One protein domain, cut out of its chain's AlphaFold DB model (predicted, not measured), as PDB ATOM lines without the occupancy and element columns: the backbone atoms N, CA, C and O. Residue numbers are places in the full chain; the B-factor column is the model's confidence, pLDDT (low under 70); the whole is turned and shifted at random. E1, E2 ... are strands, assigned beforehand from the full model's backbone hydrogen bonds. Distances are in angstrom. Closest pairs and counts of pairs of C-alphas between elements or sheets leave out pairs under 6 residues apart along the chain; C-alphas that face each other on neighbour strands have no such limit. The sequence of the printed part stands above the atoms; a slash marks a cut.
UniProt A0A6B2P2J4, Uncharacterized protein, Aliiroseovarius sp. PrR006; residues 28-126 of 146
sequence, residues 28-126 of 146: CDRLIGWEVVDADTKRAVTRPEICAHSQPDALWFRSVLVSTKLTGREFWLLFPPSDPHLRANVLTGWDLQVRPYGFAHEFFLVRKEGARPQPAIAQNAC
ATOM      1  N   CYS A  28     -48.985-103.716  49.989       63.50
ATOM      2  CA  CYS A  28     -49.085-102.607  50.919       63.50
ATOM      3  C   CYS A  28     -49.856-101.458  50.259       63.50
ATOM      4  O   CYS A  28     -49.680-101.217  49.066       63.50
ATOM      5  N   ASP A  29     -50.645-100.705  51.023       69.62
ATOM      6  CA  ASP A  29     -51.241 -99.460  50.538       69.62
ATOM      7  C   ASP A  29     -50.261 -98.298  50.711       69.62
ATOM      8  O   ASP A  29     -49.896 -97.923  51.832       69.62
ATOM      9  N   ARG A  30     -49.837 -97.713  49.587       75.06
ATOM     10  CA  ARG A  30     -49.037 -96.488  49.573       75.06
ATOM     11  C   ARG A  30     -49.916 -95.285  49.290       75.06
ATOM     12  O   ARG A  30     -50.689 -95.291  48.334       75.06
ATOM     13  N   LEU A  31     -49.736 -94.221  50.062       79.38
ATOM     14  CA  LEU A  31     -50.328 -92.923  49.773       79.38
ATOM     15  C   LEU A  31     -49.763 -92.347  48.461       79.38
ATOM     16  O   LEU A  31     -48.549 -92.200  48.302       79.38
ATOM     17  N   ILE A  32     -50.651 -92.010  47.524       79.88
ATOM     18  CA  ILE A  32     -50.294 -91.359  46.255       79.88
ATOM     19  C   ILE A  32     -50.862 -89.945  46.123       79.88
ATOM     20  O   ILE A  32     -50.390 -89.183  45.284       79.88
ATOM     21  N   GLY A  33     -51.844 -89.585  46.949       79.44
ATOM     22  CA  GLY A  33     -52.428 -88.252  46.955       79.44
ATOM     23  C   GLY A  33     -53.521 -88.091  48.003       79.44
ATOM     24  O   GLY A  33     -53.890 -89.041  48.691       79.44
ATOM     25  N   TRP A  34     -54.047 -86.873  48.099       86.88
ATOM     26  CA  TRP A  34     -55.134 -86.521  49.004       86.88
ATOM     27  C   TRP A  34     -56.289 -85.907  48.227       86.88
ATOM     28  O   TRP A  34     -56.087 -84.999  47.423       86.88
ATOM     29  N   GLU A  35     -57.498 -86.356  48.528       87.19
ATOM     30  CA  GLU A  35     -58.733 -85.716  48.093       87.19
ATOM     31  C   GLU A  35     -59.291 -84.865  49.229       87.19
ATOM     32  O   GLU A  35     -59.379 -85.309  50.375       87.19
ATOM     33  N   VAL A  36     -59.665 -83.625  48.921       91.06
ATOM     34  CA  VAL A  36     -60.312 -82.742  49.893       91.06
ATOM     35  C   VAL A  36     -61.759 -83.191  50.062       91.06
ATOM     36  O   VAL A  36     -62.502 -83.256  49.085       91.06
ATOM     37  N   VAL A  37     -62.145 -83.506  51.297       91.31
ATOM     38  CA  VAL A  37     -63.531 -83.846  51.653       91.31
ATOM     39  C   VAL A  37     -64.239 -82.603  52.178       91.31
ATOM     40  O   VAL A  37     -65.349 -82.293  51.756       91.31
ATOM     41  N   ASP A  38     -63.562 -81.870  53.060       92.94
ATOM     42  CA  ASP A  38     -63.979 -80.576  53.592       92.94
ATOM     43  C   ASP A  38     -62.740 -79.753  54.001       92.94
ATOM     44  O   ASP A  38     -61.603 -80.142  53.721       92.94
ATOM     45  N   ALA A  39     -62.950 -78.591  54.628       89.31
ATOM     46  CA  ALA A  39     -61.874 -77.668  54.994       89.31
ATOM     47  C   ALA A  39     -60.820 -78.281  55.940       89.31
ATOM     48  O   ALA A  39     -59.646 -77.917  55.854       89.31
ATOM     49  N   ASP A  40     -61.219 -79.223  56.797       92.00
ATOM     50  CA  ASP A  40     -60.379 -79.792  57.853       92.00
ATOM     51  C   ASP A  40     -60.143 -81.300  57.685       92.00
ATOM     52  O   ASP A  40     -59.397 -81.900  58.459       92.00
ATOM     53  N   THR A  41     -60.718 -81.920  56.653       91.62
ATOM     54  CA  THR A  41     -60.620 -83.356  56.396       91.62
ATOM     55  C   THR A  41     -60.174 -83.645  54.971       91.62
ATOM     56  O   THR A  41     -60.785 -83.221  53.986       91.62
ATOM     57  N   LYS A  42     -59.135 -84.471  54.856       90.50
ATOM     58  CA  LYS A  42     -58.660 -85.022  53.585       90.50
ATOM     59  C   LYS A  42     -58.771 -86.539  53.599       90.50
ATOM     60  O   LYS A  42     -58.458 -87.173  54.603       90.50
ATOM     61  N   ARG A  43     -59.184 -87.127  52.483       87.44
ATOM     62  CA  ARG A  43     -59.209 -88.575  52.263       87.44
ATOM     63  C   ARG A  43     -57.950 -89.011  51.522       87.44
ATOM     64  O   ARG A  43     -57.555 -88.369  50.552       87.44
ATOM     65  N   ALA A  44     -57.327 -90.094  51.971       84.88
ATOM     66  CA  ALA A  44     -56.163 -90.662  51.303       84.88
ATOM     67  C   ALA A  44     -56.575 -91.350  49.997       84.88
ATOM     68  O   ALA A  44     -57.469 -92.195  49.994       84.88
ATOM     69  N   VAL A  45     -55.868 -91.045  48.912       81.38
ATOM     70  CA  VAL A  45     -55.869 -91.852  47.690       81.38
ATOM     71  C   VAL A  45     -54.666 -92.779  47.769       81.38
ATOM     72  O   VAL A  45     -53.521 -92.316  47.824       81.38
ATOM     73  N   THR A  46     -54.915 -94.088  47.806       75.81
ATOM     74  CA  THR A  46     -53.864 -95.101  47.938       75.81
ATOM     75  C   THR A  46     -53.688 -95.907  46.660       75.81
ATOM     76  O   THR A  46     -54.590 -96.023  45.829       75.81
ATOM     77  N   ARG A  47     -52.489 -96.464  46.492       69.19
ATOM     78  CA  ARG A  47     -52.182 -97.461  45.473       69.19
ATOM     79  C   ARG A  47     -51.653 -98.723  46.151       69.19
ATOM     80  O   ARG A  47     -50.698 -98.605  46.924       69.19
ATOM     81  N   PRO A  48     -52.194 -99.910  45.832       68.62
ATOM     82  CA  PRO A  48     -51.591-101.158  46.265       68.62
ATOM     83  C   PRO A  48     -50.241-101.341  45.564       68.62
ATOM     84  O   PRO A  48     -50.137-101.236  44.340       68.62
ATOM     85  N   GLU A  49     -49.198-101.619  46.332       55.28
ATOM     86  CA  GLU A  49     -47.840-101.836  45.839       55.28
ATOM     87  C   GLU A  49     -47.206-103.055  46.476       55.28
ATOM     88  O   GLU A  49     -47.530-103.418  47.603       55.28
ATOM     89  N   ILE A  50     -46.255-103.666  45.771       53.75
ATOM     90  CA  ILE A  50     -45.429-104.724  46.344       53.75
ATOM     91  C   ILE A  50     -44.497-104.076  47.376       53.75
ATOM     92  O   ILE A  50     -43.656-103.249  47.024       53.75
ATOM     93  N   CYS A  51     -44.603-104.488  48.640       52.50
ATOM     94  CA  CYS A  51     -43.844-103.963  49.780       52.50
ATOM     95  C   CYS A  51     -42.311-104.114  49.632       52.50
ATOM     96  O   CYS A  51     -41.564-103.600  50.458       52.50
ATOM     97  N   ALA A  52     -41.830-104.818  48.599       47.47
ATOM     98  CA  ALA A  52     -40.413-104.965  48.267       47.47
ATOM     99  C   ALA A  52     -39.809-103.734  47.561       47.47
ATOM    100  O   ALA A  52     -38.587-103.598  47.525       47.47
ATOM    101  N   HIS A  53     -40.625-102.828  47.007       52.62
ATOM    102  CA  HIS A  53     -40.115-101.594  46.407       52.62
ATOM    103  C   HIS A  53     -39.795-100.563  47.497       52.62
ATOM    104  O   HIS A  53     -40.664 -99.826  47.967       52.62
ATOM    105  N   SER A  54     -38.525-100.524  47.908       55.97
ATOM    106  CA  SER A  54     -38.014 -99.494  48.812       55.97
ATOM    107  C   SER A  54     -38.138 -98.108  48.172       55.97
ATOM    108  O   SER A  54     -37.675 -97.876  47.057       55.97
ATOM    109  N   GLN A  55     -38.765 -97.194  48.901       65.56
ATOM    110  CA  GLN A  55     -38.689 -95.756  48.721       65.56
ATOM    111  C   GLN A  55     -37.833 -95.217  49.869       65.56
ATOM    112  O   GLN A  55     -38.273 -95.253  51.022       65.56
ATOM    113  N   PRO A  56     -36.602 -94.762  49.583       70.38
ATOM    114  CA  PRO A  56     -35.761 -94.125  50.587       70.38
ATOM    115  C   PRO A  56     -36.548 -93.047  51.339       70.38
ATOM    116  O   PRO A  56     -37.326 -92.317  50.728       70.38
ATOM    117  N   ASP A  57     -36.382 -93.004  52.661       75.88
ATOM    118  CA  ASP A  57     -36.997 -92.029  53.574       75.88
ATOM    119  C   ASP A  57     -38.530 -92.095  53.727       75.88
ATOM    120  O   ASP A  57     -39.119 -91.261  54.416       75.88
ATOM    121  N   ALA A  58     -39.206 -93.081  53.122       77.06
ATOM    122  CA  ALA A  58     -40.637 -93.278  53.331       77.06
ATOM    123  C   ALA A  58     -40.927 -93.796  54.750       77.06
ATOM    124  O   ALA A  58     -40.161 -94.579  55.330       77.06
ATOM    125  N   LEU A  59     -42.069 -93.381  55.303       79.25
ATOM    126  CA  LEU A  59     -42.427 -93.628  56.698       79.25
ATOM    127  C   LEU A  59     -43.815 -94.247  56.833       79.25
ATOM    128  O   LEU A  59     -44.778 -93.818  56.199       79.25
ATOM    129  N   TRP A  60     -43.925 -95.231  57.718       79.62
ATOM    130  CA  TRP A  60     -45.194 -95.801  58.147       79.62
ATOM    131  C   TRP A  60     -45.751 -95.029  59.333       79.62
ATOM    132  O   TRP A  60     -45.071 -94.889  60.351       79.62
ATOM    133  N   PHE A  61     -47.015 -94.620  59.237       80.00
ATOM    134  CA  PHE A  61     -47.758 -94.007  60.338       80.00
ATOM    135  C   PHE A  61     -48.924 -94.884  60.766       80.00
ATOM    136  O   PHE A  61     -49.676 -95.399  59.934       80.00
ATOM    137  N   ARG A  62     -49.077 -95.042  62.082       80.25
ATOM    138  CA  ARG A  62     -50.182 -95.793  62.672       80.25
ATOM    139  C   ARG A  62     -51.433 -94.930  62.706       80.25
ATOM    140  O   ARG A  62     -51.441 -93.866  63.310       80.25
ATOM    141  N   SER A  63     -52.518 -95.438  62.146       77.75
ATOM    142  CA  SER A  63     -53.804 -94.759  62.191       77.75
ATOM    143  C   SER A  63     -54.509 -94.927  63.540       77.75
ATOM    144  O   SER A  63     -54.483 -95.999  64.153       77.75
ATOM    145  N   VAL A  64     -55.240 -93.892  63.957       78.88
ATOM    146  CA  VAL A  64     -56.190 -93.950  65.070       78.88
ATOM    147  C   VAL A  64     -57.483 -94.624  64.605       78.88
ATOM    148  O   VAL A  64     -58.018 -94.312  63.537       78.88
ATOM    149  N   LEU A  65     -57.991 -95.555  65.412       70.38
ATOM    150  CA  LEU A  65     -59.292 -96.180  65.194       70.38
ATOM    151  C   LEU A  65     -60.388 -95.246  65.702       70.38
ATOM    152  O   LEU A  65     -60.430 -94.938  66.891       70.38
ATOM    153  N   VAL A  66     -61.300 -94.837  64.826       75.88
ATOM    154  CA  VAL A  66     -62.445 -93.990  65.214       75.88
ATOM    155  C   VAL A  66     -63.782 -94.732  65.188       75.88
ATOM    156  O   VAL A  66     -64.826 -94.148  65.454       75.88
ATOM    157  N   SER A  67     -63.767 -96.035  64.890       74.12
ATOM    158  CA  SER A  67     -64.962 -96.880  64.863       74.12
ATOM    159  C   SER A  67     -64.752 -98.178  65.634       74.12
ATOM    160  O   SER A  67     -63.763 -98.882  65.422       74.12
ATOM    161  N   THR A  68     -65.742 -98.553  66.448       73.62
ATOM    162  CA  THR A  68     -65.764 -99.830  67.180       73.62
ATOM    163  C   THR A  68     -65.771-101.046  66.250       73.62
ATOM    164  O   THR A  68     -65.299-102.113  66.639       73.62
ATOM    165  N   LYS A  69     -66.207-100.888  64.993       69.62
ATOM    166  CA  LYS A  69     -66.170-101.944  63.964       69.62
ATOM    167  C   LYS A  69     -64.749-102.360  63.568       69.62
ATOM    168  O   LYS A  69     -64.566-103.424  62.985       69.62
ATOM    169  N   LEU A  70     -63.754-101.520  63.857       65.12
ATOM    170  CA  LEU A  70     -62.343-101.763  63.545       65.12
ATOM    171  C   LEU A  70     -61.525-102.178  64.778       65.12
ATOM    172  O   LEU A  70     -60.309-102.326  64.678       65.12
ATOM    173  N   THR A  71     -62.177-102.362  65.931       69.00
ATOM    174  CA  THR A  71     -61.527-102.748  67.193       69.00
ATOM    175  C   THR A  71     -60.715-104.034  67.035       69.00
ATOM    176  O   THR A  71     -61.123-104.961  66.336       69.00
ATOM    177  N   GLY A  72     -59.560-104.093  67.705       65.06
ATOM    178  CA  GLY A  72     -58.680-105.266  67.701       65.06
ATOM    179  C   GLY A  72     -57.767-105.379  66.477       65.06
ATOM    180  O   GLY A  72     -57.067-106.377  66.343       65.06
ATOM    181  N   ARG A  73     -57.758-104.374  65.594       67.12
ATOM    182  CA  ARG A  73     -56.889-104.313  64.412       67.12
ATOM    183  C   ARG A  73     -55.948-103.114  64.487       67.12
ATOM    184  O   ARG A  73     -56.282-102.088  65.075       67.12
ATOM    185  N   GLU A  74     -54.793-103.222  63.842       68.62
ATOM    186  CA  GLU A  74     -53.880-102.099  63.633       68.62
ATOM    187  C   GLU A  74     -53.820-101.756  62.149       68.62
ATOM    188  O   GLU A  74     -53.740-102.652  61.312       68.62
ATOM    189  N   PHE A  75     -53.848-100.464  61.833       74.12
ATOM    190  CA  PHE A  75     -53.786 -99.973  60.463       74.12
ATOM    191  C   PHE A  75     -52.624 -99.007  60.332       74.12
ATOM    192  O   PHE A  75     -52.439 -98.127  61.178       74.12
ATOM    193  N   TRP A  76     -51.866 -99.178  59.259       78.62
ATOM    194  CA  TRP A  76     -50.682 -98.395  58.955       78.62
ATOM    195  C   TRP A  76     -50.780 -97.907  57.517       78.62
ATOM    196  O   TRP A  76     -51.187 -98.665  56.640       78.62
ATOM    197  N   LEU A  77     -50.414 -96.651  57.285       78.81
ATOM    198  CA  LEU A  77     -50.359 -96.060  55.951       78.81
ATOM    199  C   LEU A  77     -48.918 -95.642  55.659       78.81
ATOM    200  O   LEU A  77     -48.271 -95.027  56.511       78.81
ATOM    201  N   LEU A  78     -48.415 -95.997  54.475       79.81
ATOM    202  CA  LEU A  78     -47.087 -95.587  54.026       79.81
ATOM    203  C   LEU A  78     -47.179 -94.204  53.394       79.81
ATOM    204  O   LEU A  78     -47.835 -94.033  52.362       79.81
ATOM    205  N   PHE A  79     -46.485 -93.242  53.989       83.56
ATOM    206  CA  PHE A  79     -46.359 -91.894  53.460       83.56
ATOM    207  C   PHE A  79     -45.070 -91.780  52.637       83.56
ATOM    208  O   PHE A  79     -44.004 -92.180  53.121       83.56
ATOM    209  N   PRO A  80     -45.135 -91.231  51.411       81.62
ATOM    210  CA  PRO A  80     -43.935 -90.900  50.659       81.62
ATOM    211  C   PRO A  80     -43.197 -89.725  51.329       81.62
ATOM    212  O   PRO A  80     -43.855 -88.861  51.911       81.62
ATOM    213  N   PRO A  81     -41.862 -89.618  51.187       79.62
ATOM    214  CA  PRO A  81     -41.075 -88.529  51.785       79.62
ATOM    215  C   PRO A  81     -41.500 -87.135  51.311       79.62
ATOM    216  O   PRO A  81     -41.283 -86.141  51.996       79.62
ATOM    217  N   SER A  82     -42.092 -87.062  50.117       82.38
ATOM    218  CA  SER A  82     -42.588 -85.832  49.503       82.38
ATOM    219  C   SER A  82     -43.943 -85.371  50.042       82.38
ATOM    220  O   SER A  82     -44.438 -84.334  49.596       82.38
ATOM    221  N   ASP A  83     -44.577 -86.119  50.953       85.44
ATOM    222  CA  ASP A  83     -45.878 -85.722  51.482       85.44
ATOM    223  C   ASP A  83     -45.758 -84.430  52.316       85.44
ATOM    224  O   ASP A  83     -44.967 -84.364  53.260       85.44
ATOM    225  N   PRO A  84     -46.557 -83.391  52.013       84.31
ATOM    226  CA  PRO A  84     -46.412 -82.074  52.632       84.31
ATOM    227  C   PRO A  84     -46.770 -82.046  54.125       84.31
ATOM    228  O   PRO A  84     -46.478 -81.060  54.808       84.31
ATOM    229  N   HIS A  85     -47.423 -83.088  54.646       85.06
ATOM    230  CA  HIS A  85     -47.771 -83.195  56.061       85.06
ATOM    231  C   HIS A  85     -46.626 -83.788  56.894       85.06
ATOM    232  O   HIS A  85     -46.660 -83.687  58.123       85.06
ATOM    233  N   LEU A  86     -45.597 -84.358  56.254       79.69
ATOM    234  CA  LEU A  86     -44.386 -84.829  56.916       79.69
ATOM    235  C   LEU A  86     -43.440 -83.653  57.169       79.69
ATOM    236  O   LEU A  86     -42.621 -83.284  56.330       79.69
ATOM    237  N   ARG A  87     -43.513 -83.059  58.360       74.62
ATOM    238  CA  ARG A  87     -42.461 -82.146  58.827       74.62
ATOM    239  C   ARG A  87     -41.501 -82.941  59.699       74.62
ATOM    240  O   ARG A  87     -41.922 -83.466  60.722       74.62
ATOM    241  N   ALA A  88     -40.232 -83.044  59.295       65.31
ATOM    242  CA  ALA A  88     -39.168 -83.701  60.070       65.31
ATOM    243  C   ALA A  88     -39.575 -85.080  60.647       65.31
ATOM    244  O   ALA A  88     -39.374 -85.348  61.829       65.31
ATOM    245  N   ASN A  89     -40.166 -85.939  59.806       65.62
ATOM    246  CA  ASN A  89     -40.632 -87.298  60.137       65.62
ATOM    247  C   ASN A  89     -41.884 -87.396  61.029       65.62
ATOM    248  O   ASN A  89     -42.160 -88.464  61.573       65.62
ATOM    249  N   VAL A  90     -42.661 -86.315  61.179       74.56
ATOM    250  CA  VAL A  90     -43.839 -86.279  62.058       74.56
ATOM    251  C   VAL A  90     -45.040 -85.618  61.376       74.56
ATOM    252  O   VAL A  90     -44.942 -84.510  60.845       74.56
ATOM    253  N   LEU A  91     -46.208 -86.264  61.472       79.44
ATOM    254  CA  LEU A  91     -47.502 -85.628  61.205       79.44
ATOM    255  C   LEU A  91     -47.820 -84.647  62.342       79.44
ATOM    256  O   LEU A  91     -48.056 -85.059  63.479       79.44
ATOM    257  N   THR A  92     -47.795 -83.345  62.051       80.31
ATOM    258  CA  THR A  92     -48.021 -82.276  63.044       80.31
ATOM    259  C   THR A  92     -49.342 -81.554  62.788       80.31
ATOM    260  O   THR A  92     -49.589 -81.086  61.681       80.31
ATOM    261  N   GLY A  93     -50.205 -81.455  63.808       84.94
ATOM    262  CA  GLY A  93     -51.519 -80.795  63.701       84.94
ATOM    263  C   GLY A  93     -52.604 -81.605  62.976       84.94
ATOM    264  O   GLY A  93     -53.677 -81.070  62.691       84.94
ATOM    265  N   TRP A  94     -52.333 -82.883  62.691       88.38
ATOM    266  CA  TRP A  94     -53.232 -83.792  61.984       88.38
ATOM    267  C   TRP A  94     -53.346 -85.139  62.702       88.38
ATOM    268  O   TRP A  94     -52.339 -85.719  63.107       88.38
ATOM    269  N   ASP A  95     -54.566 -85.665  62.779       89.62
ATOM    270  CA  ASP A  95     -54.848 -87.041  63.170       89.62
ATOM    271  C   ASP A  95     -55.108 -87.885  61.912       89.62
ATOM    272  O   ASP A  95     -56.095 -87.678  61.202       89.62
ATOM    273  N   LEU A  96     -54.247 -88.872  61.657       88.50
ATOM    274  CA  LEU A  96     -54.526 -89.978  60.745       88.50
ATOM    275  C   LEU A  96     -55.558 -90.920  61.376       88.50
ATOM    276  O   LEU A  96     -55.319 -91.497  62.439       88.50
ATOM    277  N   GLN A  97     -56.696 -91.074  60.714       89.25
ATOM    278  CA  GLN A  97     -57.825 -91.889  61.147       89.25
ATOM    279  C   GLN A  97     -58.169 -92.934  60.094       89.25
ATOM    280  O   GLN A  97     -58.086 -92.671  58.898       89.25
ATOM    281  N   VAL A  98     -58.643 -94.092  60.546       84.00
ATOM    282  CA  VAL A  98     -59.135 -95.156  59.672       84.00
ATOM    283  C   VAL A  98     -60.612 -95.362  59.947       84.00
ATOM    284  O   VAL A  98     -61.043 -95.485  61.100       84.00
ATOM    285  N   ARG A  99     -61.400 -95.356  58.876       83.69
ATOM    286  CA  ARG A  99     -62.858 -95.448  58.925       83.69
ATOM    287  C   ARG A  99     -63.330 -96.662  58.120       83.69
ATOM    288  O   ARG A  99     -62.724 -96.981  57.097       83.69
ATOM    289  N   PRO A 100     -64.383 -97.370  58.566       78.88
ATOM    290  CA  PRO A 100     -64.979 -98.442  57.776       78.88
ATOM    291  C   PRO A 100     -65.559 -97.907  56.463       78.88
ATOM    292  O   PRO A 100     -66.260 -96.898  56.484       78.88
ATOM    293  N   TYR A 101     -65.356 -98.632  55.361       75.25
ATOM    294  CA  TYR A 101     -65.980 -98.337  54.070       75.25
ATOM    295  C   TYR A 101     -66.416 -99.634  53.377       75.25
ATOM    296  O   TYR A 101     -65.625-100.312  52.721       75.25
ATOM    297  N   GLY A 102     -67.680-100.027  53.559       71.00
ATOM    298  CA  GLY A 102     -68.199-101.295  53.038       71.00
ATOM    299  C   GLY A 102     -67.391-102.501  53.538       71.00
ATOM    300  O   GLY A 102     -67.344-102.763  54.738       71.00
ATOM    301  N   PHE A 103     -66.755-103.228  52.612       59.88
ATOM    302  CA  PHE A 103     -65.855-104.356  52.899       59.88
ATOM    303  C   PHE A 103     -64.374-103.951  53.052       59.88
ATOM    304  O   PHE A 103     -63.518-104.814  53.256       59.88
ATOM    305  N   ALA A 104     -64.071-102.661  52.924       67.56
ATOM    306  CA  ALA A 104     -62.740-102.075  52.981       67.56
ATOM    307  C   ALA A 104     -62.635-101.042  54.121       67.56
ATOM    308  O   ALA A 104     -63.499-100.940  55.001       67.56
ATOM    309  N   HIS A 105     -61.536-100.297  54.126       74.38
ATOM    310  CA  HIS A 105     -61.288 -99.189  55.037       74.38
ATOM    311  C   HIS A 105     -60.736 -98.001  54.250       74.38
ATOM    312  O   HIS A 105     -60.088 -98.181  53.224       74.38
ATOM    313  N   GLU A 106     -61.008 -96.797  54.738       80.56
ATOM    314  CA  GLU A 106     -60.500 -95.550  54.172       80.56
ATOM    315  C   GLU A 106     -59.680 -94.810  55.229       80.56
ATOM    316  O   GLU A 106     -60.049 -94.774  56.410       80.56
ATOM    317  N   PHE A 107     -58.577 -94.202  54.796       85.88
ATOM    318  CA  PHE A 107     -57.755 -93.350  55.643       85.88
ATOM    319  C   PHE A 107     -58.125 -91.886  55.444       85.88
ATOM    320  O   PHE A 107     -58.319 -91.417  54.321       85.88
ATOM    321  N   PHE A 108     -58.176 -91.156  56.550       89.75
ATOM    322  CA  PHE A 108     -58.469 -89.735  56.584       89.75
ATOM    323  C   PHE A 108     -57.406 -89.013  57.389       89.75
ATOM    324  O   PHE A 108     -57.008 -89.474  58.455       89.75
ATOM    325  N   LEU A 109     -56.993 -87.857  56.898       90.38
ATOM    326  CA  LEU A 109     -56.194 -86.909  57.644       90.38
ATOM    327  C   LEU A 109     -57.124 -85.793  58.116       90.38
ATOM    328  O   LEU A 109     -57.703 -85.081  57.297       90.38
ATOM    329  N   VAL A 110     -57.301 -85.683  59.430       92.19
ATOM    330  CA  VAL A 110     -58.232 -84.734  60.052       92.19
ATOM    331  C   VAL A 110     -57.447 -83.708  60.849       92.19
ATOM    332  O   VAL A 110     -56.616 -84.074  61.682       92.19
ATOM    333  N   ARG A 111     -57.691 -82.423  60.600       90.50
ATOM    334  CA  ARG A 111     -57.027 -81.344  61.321       90.50
ATOM    335  C   ARG A 111     -57.498 -81.339  62.765       90.50
ATOM    336  O   ARG A 111     -58.692 -81.419  63.046       90.50
ATOM    337  N   LYS A 112     -56.550 -81.247  63.693       87.38
ATOM    338  CA  LYS A 112     -56.861 -81.215  65.119       87.38
ATOM    339  C   LYS A 112     -55.823 -80.404  65.868       87.38
ATOM    340  O   LYS A 112     -54.649 -80.772  65.947       87.38
ATOM    341  N   GLU A 113     -56.276 -79.299  66.442       81.81
ATOM    342  CA  GLU A 113     -55.446 -78.489  67.322       81.81
ATOM    343  C   GLU A 113     -55.001 -79.316  68.533       81.81
ATOM    344  O   GLU A 113     -55.788 -80.037  69.149       81.81
ATOM    345  N   GLY A 114     -53.702 -79.274  68.832       77.19
ATOM    346  CA  GLY A 114     -53.111 -80.081  69.899       77.19
ATOM    347  C   GLY A 114     -52.951 -81.573  69.576       77.19
ATOM    348  O   GLY A 114     -52.631 -82.343  70.485       77.19
ATOM    349  N   ALA A 115     -53.139 -82.005  68.319       79.00
ATOM    350  CA  ALA A 115     -52.761 -83.354  67.901       79.00
ATOM    351  C   ALA A 115     -51.294 -83.621  68.256       79.00
ATOM    352  O   ALA A 115     -50.396 -82.844  67.912       79.00
ATOM    353  N   ARG A 116     -51.057 -84.722  68.973       77.44
ATOM    354  CA  ARG A 116     -49.698 -85.128  69.321       77.44
ATOM    355  C   ARG A 116     -48.981 -85.623  68.062       77.44
ATOM    356  O   ARG A 116     -49.625 -86.260  67.230       77.44
ATOM    357  N   PRO A 117     -47.661 -85.400  67.962       78.12
ATOM    358  CA  PRO A 117     -46.798 -86.102  67.022       78.12
ATOM    359  C   PRO A 117     -47.158 -87.583  66.905       78.12
ATOM    360  O   PRO A 117     -47.137 -88.304  67.907       78.12
ATOM    361  N   GLN A 118     -47.494 -88.036  65.699       78.19
ATOM    362  CA  GLN A 118     -47.723 -89.460  65.481       78.19
ATOM    363  C   GLN A 118     -46.384 -90.201  65.394       78.19
ATOM    364  O   GLN A 118     -45.491 -89.742  64.677       78.19
ATOM    365  N   PRO A 119     -46.223 -91.335  66.099       73.56
ATOM    366  CA  PRO A 119     -45.029 -92.151  65.965       73.56
ATOM    367  C   PRO A 119     -44.957 -92.740  64.552       73.56
ATOM    368  O   PRO A 119     -45.947 -93.263  64.034       73.56
ATOM    369  N   ALA A 120     -43.765 -92.671  63.963       78.94
ATOM    370  CA  ALA A 120     -43.460 -93.204  62.646       78.94
ATOM    371  C   ALA A 120     -42.382 -94.284  62.738       78.94
ATOM    372  O   ALA A 120     -41.517 -94.232  63.616       78.94
ATOM    373  N   ILE A 121     -42.402 -95.236  61.810       75.00
ATOM    374  CA  ILE A 121     -41.312 -96.202  61.627       75.00
ATOM    375  C   ILE A 121     -40.854 -96.201  60.172       75.00
ATOM    376  O   ILE A 121     -41.642 -95.951  59.260       75.00
ATOM    377  N   ALA A 122     -39.568 -96.470  59.956       75.06
ATOM    378  CA  ALA A 122     -38.989 -96.525  58.619       75.06
ATOM    379  C   ALA A 122     -39.656 -97.619  57.768       75.06
ATOM    380  O   ALA A 122     -40.065 -98.657  58.292       75.06
ATOM    381  N   GLN A 123     -39.747 -97.412  56.449       72.06
ATOM    382  CA  GLN A 123     -40.402 -98.363  55.543       72.06
ATOM    383  C   GLN A 123     -39.861 -99.799  55.672       72.06
ATOM    384  O   GLN A 123     -40.630-100.762  55.671       72.06
ATOM    385  N   ASN A 124     -38.539 -99.937  55.807       66.31
ATOM    386  CA  ASN A 124     -37.844-101.219  55.959       66.31
ATOM    387  C   ASN A 124     -38.129-101.916  57.303       66.31
ATOM    388  O   ASN A 124     -37.905-103.117  57.424       66.31
ATOM    389  N   ALA A 125     -38.667-101.193  58.286       61.12
ATOM    390  CA  ALA A 125     -39.146-101.726  59.556       61.12
ATOM    391  C   ALA A 125     -40.632-102.126  59.495       61.12
ATOM    392  O   ALA A 125     -41.302-102.109  60.527       61.12
ATOM    393  N   CYS A 126     -41.141-102.457  58.295       55.03
ATOM    394  CA  CYS A 126     -42.534-102.811  58.012       55.03
ATOM    395  C   CYS A 126     -43.184-103.557  59.193       55.03
ATOM    396  O   CYS A 126     -42.683-104.618  59.590       55.03
TER     397      CYS A 126
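AT A GLANCE: This is residues 28 to 126 of the 146 residues of an uncharacterized protein of Aliiroseovarius sp. PrR006 (UniProt A0A6B2P2J4). This is a small, roughly barrel-like ring of strands, loosely formed: a strongly twisted sheet, E1 E2 E6 E5, curls, and a smaller sheet, E4 E3 E7, bridges its two edges, with E4 beside E1 and residues 64 to 65, just after E3, beside E5. E7 lies at the far edge of the smaller sheet. The printed part has 99 residues with no named helix and seven named strands, E1 to E7 in chain order; the class is all strand, though under half of the residues, 46 of 99, are in named elements. Both sheets are antiparallel. The whole is compact, with a radius of gyration of the C-alphas of 12.9 A, and its outline is rounded, with spans of 32 by 31 by 24 A.

HOW THE PARTS SIT: E1, residues 28 to 36, bends by 59 degrees at residue 32. It forms a hairpin with its antiparallel neighbour E2, residues 41 to 50, at 153 degrees between their directions; N 30 and O 47 are 2.9 A apart and N 47 and O 30 are 2.8 A apart, within hydrogen-bond range. E3, residues 59 to 62, and E4, residues 76 to 79, are a second antiparallel hairpin, at 148 degrees, with N 61 and O 77 at 3.0 A. E4 has 9 pairs of C-alphas within 8 A of E1, the closest being those of Arg 30 and Leu 78, 4.9 A apart. Residues 64 to 65 form a short parallel pairing with residues 97 to 98 of E5, residues 94 to 101. The closest C-alphas of E3 and E5 are those of Arg 62 and Leu 96, 7.5 A apart. E4 and E5 are near each other. E5 forms a third antiparallel hairpin with E6, residues 104 to 111, at 154 degrees, with N 97 and O 108 at 2.8 A. E6 is also the antiparallel neighbour of E2, at 134 degrees, with N 44 and O 107 at 2.9 A. E1 and E5 are the edge strands of this sheet of four and are apart. E7, residues 120 to 122, is the antiparallel neighbour of E3, at 142 degrees, with N 60 and O 121 at 2.8 A. E4 and E7 are the edge strands of the sheet of three. E7 is apart from E1, E2, E5 and E6.

IN THESE COORDINATES: E1 begins at C-alpha 28, (-49.085, -102.607, 50.919), and is 22.8 A long from first to last C-alpha. E2, the longest strand by residues with 10, measures 28.1 A. E3 measures 10.0 A and E4 9.5 A. E5, 20.9 A long, begins at C-alpha 94, (-53.232, -83.792, 61.984). E6 is 23.1 A long. E7, 6.9 A long, ends at C-alpha 122, (-38.989, -96.525, 58.619).

THE WHOLE: The two C-alphas farthest apart, those of Ala 52 and Glu 113, are 35.9 A apart, while the first and last printed C-alphas, of Cys 28 and Cys 126, are 9.7 A apart. The printed part has no cut. The links E3 to E4, with 13 residues, and E4 to E5, with 14, are long; the latter holds a short antiparallel pairing of residues 86 to 87 with residues 90 to 91. The links E1 to E2 and E5 to E6 are tight. The mean pLDDT of the printed part of this model is 76.8, and 24 residues are under 70: residues 28 to 29, 47 to 55, 69 to 74, 88 to 89, 103 to 104 and 124 to 126.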